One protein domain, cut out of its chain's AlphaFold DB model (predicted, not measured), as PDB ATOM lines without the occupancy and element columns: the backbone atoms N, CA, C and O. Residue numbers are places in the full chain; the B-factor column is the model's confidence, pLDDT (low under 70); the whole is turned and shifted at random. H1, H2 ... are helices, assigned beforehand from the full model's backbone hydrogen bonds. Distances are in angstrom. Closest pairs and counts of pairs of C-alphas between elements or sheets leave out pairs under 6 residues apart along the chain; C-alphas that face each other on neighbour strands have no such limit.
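AT A GLANCE: This is residues 158 to 239 of the 239 residues of an uncharacterized protein of Mameliella alba (UniProt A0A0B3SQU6). Four helices lie side by side in a flat slab, the chain folding back after each one: the longest, H1, is at one edge, then come H2, H3 and H4, each packed on the one before in a row of three helical hairpins. Residues 179 to 186, of which 179 belongs to H1 and the others to the long link from H1 to H2, stand free and stick out at one end. The printed part has 82 residues with four named helices in the order H1, H2, H3, H4 and no named strand, and its class is all helix. It is only just loose, close to compact, with a radius of gyration of the C-alphas of 14.5 A, and it spans 46 by 32 by 14 A.

IN THESE COORDINATES: Find C-alpha 158 at (148.981, 113.793, 90.581); from there H1, residues 158 to 179, runs 31.8 A to C-alpha 179 at (123.185, 110.165, 108.849). H2, residues 191 to 205, runs 20.6 A. H3 holds residues 208 to 216, 12.1 A. H4, residues 225 to 234, runs 14.4 A and ends at C-alpha 234, (160.866, 105.482, 109.505).

HOW THE PARTS SIT: Start at H1, which touches H2 at a shallow tilt of 21 degrees, opposite ways; their closest C-alphas, of Asp 164 and Arg 198, are 5.7 A apart. H2 touches H3 at a shallow tilt of 22 degrees, opposite ways, with the closest C-alphas, of Gln 199 and Leu 211, 5.4 A apart. H3 touches H4 at a shallow tilt of 11 degrees, opposite ways; look at Val 212 and Ile 228, their closest C-alphas, 7.0 A apart. H1 is apart from H3 and H4, and H2 is apart from H4. In H1, H2, H3 and H4 every O i to N i+4 pair is within hydrogen-bond range.

THE WHOLE: The C-alphas farthest apart are those of Asp 184 and Gly 236, at 46.7 A. The printed part has no cut. The link H1 to H2 is long, H2 to H3 tight and H3 to H4 short. Look for pLDDT under 70 at residues 183 to 187 and 238 to 239; the mean of the printed part is 88.5.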
ATOM      1  N   ASP A 158     150.182 113.028  90.929       97.38
ATOM      2  CA  ASP A 158     148.981 113.793  90.581       97.38
ATOM      3  C   ASP A 158     147.742 112.899  90.448       97.38
ATOM      4  O   ASP A 158     146.648 113.312  90.828       97.38
ATOM      5  N   SER A 159     147.903 111.667  89.952       97.88
ATOM      6  CA  SER A 159     146.815 110.681  89.875       97.88
ATOM      7  C   SER A 159     146.386 110.255  91.283       97.88
ATOM      8  O   SER A 159     145.203 110.324  91.608       97.88
ATOM      9  N   LEU A 160     147.347 109.968  92.171       98.31
ATOM     10  CA  LEU A 160     147.084 109.713  93.592       98.31
ATOM     11  C   LEU A 160     146.377 110.893  94.282       98.31
ATOM     12  O   LEU A 160     145.496 110.678  95.108       98.31
ATOM     13  N   ALA A 161     146.740 112.137  93.946       98.06
ATOM     14  CA  ALA A 161     146.098 113.334  94.501       98.06
ATOM     15  C   ALA A 161     144.614 113.409  94.135       98.06
ATOM     16  O   ALA A 161     143.777 113.670  94.997       98.06
ATOM     17  N   ARG A 162     144.305 113.194  92.850       98.12
ATOM     18  CA  ARG A 162     142.928 113.220  92.348       98.12
ATOM     19  C   ARG A 162     142.117 112.079  92.944       98.12
ATOM     20  O   ARG A 162     141.041 112.328  93.464       98.12
ATOM     21  N   TRP A 163     142.684 110.874  92.992       98.06
ATOM     22  CA  TRP A 163     141.993 109.725  93.567       98.06
ATOM     23  C   TRP A 163     141.663 109.916  95.058       98.06
ATOM     24  O   TRP A 163     140.552 109.602  95.477       98.06
ATOM     25  N   ASP A 164     142.576 110.486  95.860       98.31
ATOM     26  CA  ASP A 164     142.270 110.829  97.261       98.31
ATOM     27  C   ASP A 164     141.142 111.862  97.378       98.31
ATOM     28  O   ASP A 164     140.271 111.725  98.241       98.31
ATOM     29  N   ALA A 165     141.158 112.891  96.524       97.94
ATOM     30  CA  ALA A 165     140.138 113.933  96.515       97.94
ATOM     31  C   ALA A 165     138.756 113.362  96.163       97.94
ATOM     32  O   ALA A 165     137.803 113.607  96.901       97.94
ATOM     33  N   ASP A 166     138.674 112.530  95.125       97.25
ATOM     34  CA  ASP A 166     137.433 111.870  94.711       97.25
ATOM     35  C   ASP A 166     136.888 110.977  95.840       97.25
ATOM     36  O   ASP A 166     135.714 111.053  96.203       97.25
ATOM     37  N   LEU A 167     137.751 110.175  96.480       96.25
ATOM     38  CA  LEU A 167     137.355 109.338  97.618       96.25
ATOM     39  C   LEU A 167     136.886 110.174  98.811       96.25
ATOM     40  O   LEU A 167     135.941 109.794  99.500       96.25
ATOM     41  N   LYS A 168     137.533 111.312  99.083       96.69
ATOM     42  CA  LYS A 168     137.124 112.226 100.155       96.69
ATOM     43  C   LYS A 168     135.707 112.752  99.927       96.69
ATOM     44  O   LYS A 168     134.939 112.805 100.887       96.69
ATOM     45  N   GLU A 169     135.381 113.143  98.698       96.56
ATOM     46  CA  GLU A 169     134.050 113.632  98.328       96.56
ATOM     47  C   GLU A 169     133.003 112.521  98.462       96.56
ATOM     48  O   GLU A 169     132.040 112.684  99.210       96.56
ATOM     49  N   VAL A 170     133.258 111.347  97.874       94.19
ATOM     50  CA  VAL A 170     132.347 110.189  97.937       94.19
ATOM     51  C   VAL A 170     132.093 109.731  99.380       94.19
ATOM     52  O   VAL A 170     130.959 109.415  99.745       94.19
ATOM     53  N   ILE A 171     133.117 109.730 100.243       93.81
ATOM     54  CA  ILE A 171     132.949 109.411 101.671       93.81
ATOM     55  C   ILE A 171     132.043 110.439 102.354       93.81
ATOM     56  O   ILE A 171     131.168 110.051 103.127       93.81
ATOM     57  N   ALA A 172     132.249 111.734 102.102       93.69
ATOM     58  CA  ALA A 172     131.461 112.790 102.732       93.69
ATOM     59  C   ALA A 172     129.983 112.719 102.314       93.69
ATOM     60  O   ALA A 172     129.100 112.833 103.165       93.69
ATOM     61  N   GLU A 173     129.718 112.475 101.029       93.44
ATOM     62  CA  GLU A 173     128.368 112.262 100.503       93.44
ATOM     63  C   GLU A 173     127.706 111.045 101.157       93.44
ATOM     64  O   GLU A 173     126.628 111.167 101.742       93.44
ATOM     65  N   ARG A 174     128.388 109.892 101.166       91.50
ATOM     66  CA  ARG A 174     127.858 108.659 101.763       91.50
ATOM     67  C   ARG A 174     127.587 108.806 103.261       91.50
ATOM     68  O   ARG A 174     126.562 108.337 103.746       91.50
ATOM     69  N   GLN A 175     128.450 109.497 104.003       90.50
ATOM     70  CA  GLN A 175     128.222 109.776 105.424       90.50
ATOM     71  C   GLN A 175     127.004 110.681 105.657       90.50
ATOM     72  O   GLN A 175     126.257 110.466 106.615       90.50
ATOM     73  N   ALA A 176     126.778 111.676 104.796       90.50
ATOM     74  CA  ALA A 176     125.598 112.533 104.875       90.50
ATOM     75  C   ALA A 176     124.306 111.747 104.588       90.50
ATOM     76  O   ALA A 176     123.312 111.923 105.293       90.50
ATOM     77  N   GLU A 177     124.329 110.847 103.602       88.62
ATOM     78  CA  GLU A 177     123.219 109.935 103.300       88.62
ATOM     79  C   GLU A 177     122.922 108.987 104.471       88.62
ATOM     80  O   GLU A 177     121.768 108.818 104.875       88.62
ATOM     81  N   GLU A 178     123.962 108.387 105.052       87.44
ATOM     82  CA  GLU A 178     123.853 107.462 106.182       87.44
ATOM     83  C   GLU A 178     123.316 108.138 107.450       87.44
ATOM     84  O   GLU A 178     122.535 107.531 108.184       87.44
ATOM     85  N   ALA A 179     123.669 109.403 107.697       86.31
ATOM     86  CA  ALA A 179     123.185 110.165 108.849       86.31
ATOM     87  C   ALA A 179     121.663 110.411 108.828       86.31
ATOM     88  O   ALA A 179     121.055 110.622 109.877       86.31
ATOM     89  N   LEU A 180     121.036 110.369 107.648       86.75
ATOM     90  CA  LEU A 180     119.584 110.502 107.482       86.75
ATOM     91  C   LEU A 180     118.835 109.177 107.700       86.75
ATOM     92  O   LEU A 180     117.602 109.144 107.668       86.75
ATOM     93  N   ARG A 181     119.558 108.069 107.883       80.31
ATOM     94  CA  ARG A 181     118.998 106.719 107.892       80.31
ATOM     95  C   ARG A 181     118.453 106.334 109.275       80.31
ATOM     96  O   ARG A 181     118.988 106.720 110.311       80.31
ATOM     97  N   VAL A 182     117.378 105.540 109.298       74.75
ATOM     98  CA  VAL A 182     116.760 105.058 110.550       74.75
ATOM     99  C   VAL A 182     117.654 103.981 111.201       74.75
ATOM    100  O   VAL A 182     118.008 103.025 110.508       74.75
ATOM    101  N   PRO A 183     117.983 104.074 112.508       68.69
ATOM    102  CA  PRO A 183     118.979 103.209 113.167       68.69
ATOM    103  C   PRO A 183     118.668 101.704 113.252       68.69
ATOM    104  O   PRO A 183     119.555 100.923 113.581       68.69
ATOM    105  N   ASP A 184     117.434 101.276 112.979       66.06
ATOM    106  CA  ASP A 184     116.953  99.925 113.322       66.06
ATOM    107  C   ASP A 184     117.297  98.822 112.304       66.06
ATOM    108  O   ASP A 184     116.862  97.679 112.448       66.06
ATOM    109  N   CYS A 185     118.093  99.119 111.277       63.34
ATOM    110  CA  CYS A 185     118.547  98.112 110.319       63.34
ATOM    111  C   CYS A 185     120.073  98.098 110.220       63.34
ATOM    112  O   CYS A 185     120.707  99.136 110.037       63.34
ATOM    113  N   TRP A 186     120.662  96.903 110.334       69.69
ATOM    114  CA  TRP A 186     122.077  96.702 110.036       69.69
ATOM    115  C   TRP A 186     122.376  97.229 108.626       69.69
ATOM    116  O   TRP A 186     121.647  96.925 107.678       69.69
ATOM    117  N   PHE A 187     123.426  98.038 108.507       67.81
ATOM    118  CA  PHE A 187     123.835  98.670 107.261       67.81
ATOM    119  C   PHE A 187     125.346  98.521 107.101       67.81
ATOM    120  O   PHE A 187     126.117  98.977 107.947       67.81
ATOM    121  N   TYR A 188     125.762  97.855 106.027       72.25
ATOM    122  CA  TYR A 188     127.160  97.812 105.627       72.25
ATOM    123  C   TYR A 188     127.517  99.122 104.923       72.25
ATOM    124  O   TYR A 188     126.885  99.477 103.930       72.25
ATOM    125  N   SER A 189     128.520  99.830 105.441       80.62
ATOM    126  CA  SER A 189     129.030 101.061 104.839       80.62
ATOM    127  C   SER A 189     130.369 100.800 104.166       80.62
ATOM    128  O   SER A 189     131.288 100.271 104.791       80.62
ATOM    129  N   MET A 190     130.500 101.240 102.914       85.69
ATOM    130  CA  MET A 190     131.756 101.181 102.163       85.69
ATOM    131  C   MET A 190     132.799 102.193 102.662       85.69
ATOM    132  O   MET A 190     133.974 102.126 102.303       85.69
ATOM    133  N   THR A 191     132.391 103.132 103.520       87.88
ATOM    134  CA  THR A 191     133.249 104.233 103.972       87.88
ATOM    135  C   THR A 191     134.519 103.751 104.669       87.88
ATOM    136  O   THR A 191     135.555 104.390 104.514       87.88
ATOM    137  N   SER A 192     134.496 102.614 105.375       87.00
ATOM    138  CA  SER A 192     135.707 102.047 105.984       87.00
ATOM    139  C   SER A 192     136.733 101.603 104.941       87.00
ATOM    140  O   SER A 192     137.913 101.915 105.088       87.00
ATOM    141  N   GLN A 193     136.286 100.938 103.874       90.69
ATOM    142  CA  GLN A 193     137.138 100.477 102.776       90.69
ATOM    143  C   GLN A 193     137.710 101.668 101.995       90.69
ATOM    144  O   GLN A 193     138.902 101.708 101.708       90.69
ATOM    145  N   TRP A 194     136.898 102.695 101.724       94.44
ATOM    146  CA  TRP A 194     137.390 103.922 101.091       94.44
ATOM    147  C   TRP A 194     138.368 104.693 101.982       94.44
ATOM    148  O   TRP A 194     139.349 105.237 101.481       94.44
ATOM    149  N   VAL A 195     138.163 104.722 103.304       93.81
ATOM    150  CA  VAL A 195     139.144 105.299 104.237       93.81
ATOM    151  C   VAL A 195     140.464 104.528 104.182       93.81
ATOM    152  O   VAL A 195     141.513 105.158 104.110       93.81
ATOM    153  N   GLU A 196     140.434 103.195 104.154       93.19
ATOM    154  CA  GLU A 196     141.635 102.360 104.009       93.19
ATOM    155  C   GLU A 196     142.385 102.639 102.695       93.19
ATOM    156  O   GLU A 196     143.608 102.802 102.689       93.19
ATOM    157  N   MET A 197     141.660 102.806 101.587       96.31
ATOM    158  CA  MET A 197     142.248 103.235 100.314       96.31
ATOM    159  C   MET A 197     142.924 104.601 100.433       96.31
ATOM    160  O   MET A 197     144.064 104.762  99.997       96.31
ATOM    161  N   ARG A 198     142.271 105.582 101.069       97.56
ATOM    162  CA  ARG A 198     142.863 106.910 101.299       97.56
ATOM    163  C   ARG A 198     144.121 106.840 102.163       97.56
ATOM    164  O   ARG A 198     145.075 107.566 101.905       97.56
ATOM    165  N   GLN A 199     144.179 105.935 103.140       95.94
ATOM    166  CA  GLN A 199     145.399 105.700 103.921       95.94
ATOM    167  C   GLN A 199     146.525 105.125 103.065       95.94
ATOM    168  O   GLN A 199     147.665 105.574 103.162       95.94
ATOM    169  N   THR A 200     146.212 104.167 102.198       96.75
ATOM    170  CA  THR A 200     147.165 103.598 101.239       96.75
ATOM    171  C   THR A 200     147.696 104.660 100.275       96.75
ATOM    172  O   THR A 200     148.905 104.762 100.061       96.75
ATOM    173  N   ILE A 201     146.814 105.513  99.755       97.94
ATOM    174  CA  ILE A 201     147.180 106.634  98.888       97.94
ATOM    175  C   ILE A 201     148.053 107.644  99.646       97.94
ATOM    176  O   ILE A 201     149.084 108.066  99.124       97.94
ATOM    177  N   ALA A 202     147.706 107.989 100.889       96.88
ATOM    178  CA  ALA A 202     148.515 108.865 101.736       96.88
ATOM    179  C   ALA A 202     149.934 108.305 101.936       96.88
ATOM    180  O   ALA A 202     150.911 109.036 101.773       96.88
ATOM    181  N   ARG A 203     150.065 106.993 102.184       95.19
ATOM    182  CA  ARG A 203     151.365 106.301 102.274       95.19
ATOM    183  C   ARG A 203     152.153 106.407 100.968       95.19
ATOM    184  O   ARG A 203     153.312 106.809 101.001       95.19
ATOM    185  N   ALA A 204     151.530 106.125  99.824       95.69
ATOM    186  CA  ALA A 204     152.173 106.221  98.507       95.69
ATOM    187  C   ALA A 204     152.576 107.662  98.122       95.69
ATOM    188  O   ALA A 204     153.517 107.872  97.355       95.69
ATOM    189  N   ARG A 205     151.884 108.665  98.673       96.00
ATOM    190  CA  ARG A 205     152.205 110.093  98.519       96.00
ATOM    191  C   ARG A 205     153.256 110.602  99.507       96.00
ATOM    192  O   ARG A 205     153.749 111.715  99.343       96.00
ATOM    193  N   GLY A 206     153.577 109.830 100.547       93.81
ATOM    194  CA  GLY A 206     154.366 110.307 101.687       93.81
ATOM    195  C   GLY A 206     153.639 111.354 102.545       93.81
ATOM    196  O   GLY A 206     154.281 112.100 103.282       93.81
ATOM    197  N   ASP A 207     152.308 111.428 102.454       94.94
ATOM    198  CA  ASP A 207     151.466 112.364 103.201       94.94
ATOM    199  C   ASP A 207     151.130 111.796 104.589       94.94
ATOM    200  O   ASP A 207     150.059 111.238 104.847       94.94
ATOM    201  N   LEU A 208     152.103 111.898 105.496       92.06
ATOM    202  CA  LEU A 208     151.974 111.391 106.865       92.06
ATOM    203  C   LEU A 208     150.923 112.153 107.675       92.06
ATOM    204  O   LEU A 208     150.305 111.572 108.566       92.06
ATOM    205  N   ASP A 209     150.702 113.432 107.369       93.88
ATOM    206  CA  ASP A 209     149.728 114.258 108.083       93.88
ATOM    207  C   ASP A 209     148.302 113.792 107.761       93.88
ATOM    208  O   ASP A 209     147.492 113.590 108.672       93.88
ATOM    209  N   LEU A 210     148.013 113.517 106.482       94.38
ATOM    210  CA  LEU A 210     146.758 112.892 106.073       94.38
ATOM    211  C   LEU A 210     146.591 111.501 106.696       94.38
ATOM    212  O   LEU A 210     145.515 111.184 107.204       94.38
ATOM    213  N   LEU A 211     147.644 110.681 106.693       93.12
ATOM    214  CA  LEU A 211     147.588 109.335 107.257       93.12
ATOM    215  C   LEU A 211     147.217 109.349 108.753       93.12
ATOM    216  O   LEU A 211     146.318 108.613 109.169       93.12
ATOM    217  N   VAL A 212     147.864 110.209 109.546       93.12
ATOM    218  CA  VAL A 212     147.580 110.378 110.983       93.12
ATOM    219  C   VAL A 212     146.165 110.910 111.207       93.12
ATOM    220  O   VAL A 212     145.465 110.424 112.100       93.12
ATOM    221  N   ALA A 213     145.718 111.876 110.399       94.69
ATOM    222  CA  ALA A 213     144.367 112.421 110.494       94.69
ATOM    223  C   ALA A 213     143.298 111.345 110.234       94.69
ATOM    224  O   ALA A 213     142.332 111.243 110.993       94.69
ATOM    225  N   LEU A 214     143.493 110.510 109.205       93.50
ATOM    226  CA  LEU A 214     142.595 109.398 108.885       93.50
ATOM    227  C   LEU A 214     142.590 108.328 109.984       93.50
ATOM    228  O   LEU A 214     141.520 107.830 110.327       93.50
ATOM    229  N   GLU A 215     143.748 107.997 110.564       92.31
ATOM    230  CA  GLU A 215     143.819 107.018 111.656       92.31
ATOM    231  C   GLU A 215     143.126 107.541 112.920       92.31
ATOM    232  O   GLU A 215     142.297 106.854 113.512       92.31
ATOM    233  N   THR A 216     143.393 108.792 113.298       91.94
ATOM    234  CA  THR A 216     142.824 109.409 114.510       91.94
ATOM    235  C   THR A 216     141.300 109.526 114.435       91.94
ATOM    236  O   THR A 216     140.622 109.448 115.459       91.94
ATOM    237  N   ALA A 217     140.742 109.672 113.230       90.12
ATOM    238  CA  ALA A 217     139.299 109.719 113.007       90.12
ATOM    239  C   ALA A 217     138.594 108.361 113.205       90.12
ATOM    240  O   ALA A 217     137.372 108.326 113.378       90.12
ATOM    241  N   LYS A 218     139.326 107.235 113.199       86.69
ATOM    242  CA  LYS A 218     138.746 105.912 113.474       86.69
ATOM    243  C   LYS A 218     138.369 105.771 114.949       86.69
ATOM    244  O   LYS A 218     138.922 106.427 115.832       86.69
ATOM    245  N   ARG A 219     137.454 104.840 115.241       84.50
ATOM    246  CA  ARG A 219     137.132 104.453 116.626       84.50
ATOM    247  C   ARG A 219     138.394 103.918 117.321       84.50
ATOM    248  O   ARG A 219     139.113 103.161 116.679       84.50
ATOM    249  N   PRO A 220     138.616 104.177 118.623       85.31
ATOM    250  CA  PRO A 220     139.863 103.804 119.301       85.31
ATOM    251  C   PRO A 220     140.296 102.335 119.149       85.31
ATOM    252  O   PRO A 220     141.478 102.060 119.010       85.31
ATOM    253  N   HIS A 221     139.358 101.381 119.128       83.56
ATOM    254  CA  HIS A 221     139.669  99.949 118.962       83.56
ATOM    255  C   HIS A 221     139.972  99.529 117.513       83.56
ATOM    256  O   HIS A 221     140.396  98.402 117.290       83.56
ATOM    257  N   MET A 222     139.718 100.407 116.541       82.81
ATOM    258  CA  MET A 222     140.012 100.209 115.117       82.81
ATOM    259  C   MET A 222     141.312 100.910 114.699       82.81
ATOM    260  O   MET A 222     141.655 100.873 113.520       82.81
ATOM    261  N   GLN A 223     141.983 101.600 115.631       87.31
ATOM    262  CA  GLN A 223     143.188 102.369 115.341       87.31
ATOM    263  C   GLN A 223     144.437 101.479 115.324       87.31
ATOM    264  O   GLN A 223     144.770 100.849 116.329       87.31
ATOM    265  N   ASP A 224     145.185 101.499 114.225       87.62
ATOM    266  CA  ASP A 224     146.517 100.904 114.094       87.62
ATOM    267  C   ASP A 224     147.605 101.870 114.594       87.62
ATOM    268  O   ASP A 224     148.422 102.418 113.851       87.62
ATOM    269  N   THR A 225     147.598 102.109 115.904       87.38
ATOM    270  CA  THR A 225     148.553 103.021 116.554       87.38
ATOM    271  C   THR A 225     150.010 102.570 116.399       87.38
ATOM    272  O   THR A 225     150.900 103.410 116.269       87.38
ATOM    273  N   LEU A 226     150.260 101.256 116.366       87.25
ATOM    274  CA  LEU A 226     151.599 100.690 116.198       87.25
ATOM    275  C   LEU A 226     152.114 100.874 114.768       87.25
ATOM    276  O   LEU A 226     153.255 101.301 114.591       87.25
ATOM    277  N   GLY A 227     151.284 100.602 113.757       86.25
ATOM    278  CA  GLY A 227     151.658 100.796 112.360       86.25
ATOM    279  C   GLY A 227     151.921 102.262 112.023       86.25
ATOM    280  O   GLY A 227     152.898 102.558 111.336       86.25
ATOM    281  N   ILE A 228     151.125 103.196 112.558       87.31
ATOM    282  CA  ILE A 228     151.392 104.637 112.399       87.31
ATOM    283  C   ILE A 228     152.700 105.045 113.080       87.31
ATOM    284  O   ILE A 228     153.507 105.748 112.470       87.31
ATOM    285  N   ALA A 229     152.950 104.591 114.312       86.00
ATOM    286  CA  ALA A 229     154.189 104.910 115.021       86.00
ATOM    287  C   ALA A 229     155.434 104.408 114.268       86.00
ATOM    288  O   ALA A 229     156.423 105.135 114.174       86.00
ATOM    289  N   ALA A 230     155.372 103.204 113.689       87.12
ATOM    290  CA  ALA A 230     156.449 102.659 112.866       87.12
ATOM    291  C   ALA A 230     156.733 103.539 111.637       87.12
ATOM    292  O   ALA A 230     157.888 103.867 111.374       87.12
ATOM    293  N   GLN A 231     155.692 103.999 110.935       85.12
ATOM    294  CA  GLN A 231     155.865 104.865 109.766       85.12
ATOM    295  C   GLN A 231     156.411 106.254 110.101       85.12
ATOM    296  O   GLN A 231     157.256 106.779 109.377       85.12
ATOM    297  N   LEU A 232     155.957 106.858 111.201       86.25
ATOM    298  CA  LEU A 232     156.492 108.140 111.662       86.25
ATOM    299  C   LEU A 232     157.981 108.019 112.014       86.25
ATOM    300  O   LEU A 232     158.779 108.874 111.621       86.25
ATOM    301  N   LEU A 233     158.359 106.925 112.681       87.44
ATOM    302  CA  LEU A 233     159.747 106.631 113.022       87.44
ATOM    303  C   LEU A 233     160.621 106.439 111.775       87.44
ATOM    304  O   LEU A 233     161.696 107.034 111.705       87.44
ATOM    305  N   GLU A 234     160.167 105.659 110.789       86.81
ATOM    306  CA  GLU A 234     160.866 105.482 109.505       86.81
ATOM    307  C   GLU A 234     161.083 106.815 108.778       86.81
ATOM    308  O   GLU A 234     162.138 107.039 108.183       86.81
ATOM    309  N   ALA A 235     160.125 107.738 108.883       83.88
ATOM    310  CA  ALA A 235     160.216 109.077 108.313       83.88
ATOM    311  C   ALA A 235     161.032 110.077 109.157       83.88
ATOM    312  O   ALA A 235     161.097 111.262 108.818       83.88
ATOM    313  N   GLY A 236     161.626 109.644 110.274       84.25
ATOM    314  CA  GLY A 236     162.386 110.507 111.180       84.25
ATOM    315  C   GLY A 236     161.533 111.536 111.931       84.25
ATOM    316  O   GLY A 236     162.078 112.450 112.551       84.25
ATOM    317  N   ARG A 237     160.202 111.401 111.901       77.19
ATOM    318  CA  ARG A 237     159.282 112.189 112.722       77.19
ATOM    319  C   ARG A 237     159.146 111.472 114.062       77.19
ATOM    320  O   ARG A 237     158.376 110.528 114.200       77.19
ATOM    321  N   SER A 238     159.947 111.868 115.048       64.12
ATOM    322  CA  SER A 238     159.749 111.394 116.421       64.12
ATOM    323  C   SER A 238     158.381 111.875 116.917       64.12
ATOM    324  O   SER A 238     158.087 113.064 116.791       64.12
ATOM    325  N   ALA A 239     157.563 110.939 117.406       54.19
ATOM    326  CA  ALA A 239     156.262 111.212 118.019       54.19
ATOM    327  C   ALA A 239     156.387 112.072 119.286       54.19
ATOM    328  O   ALA A 239     157.390 111.898 120.019       54.19
TER     329      ALA A 239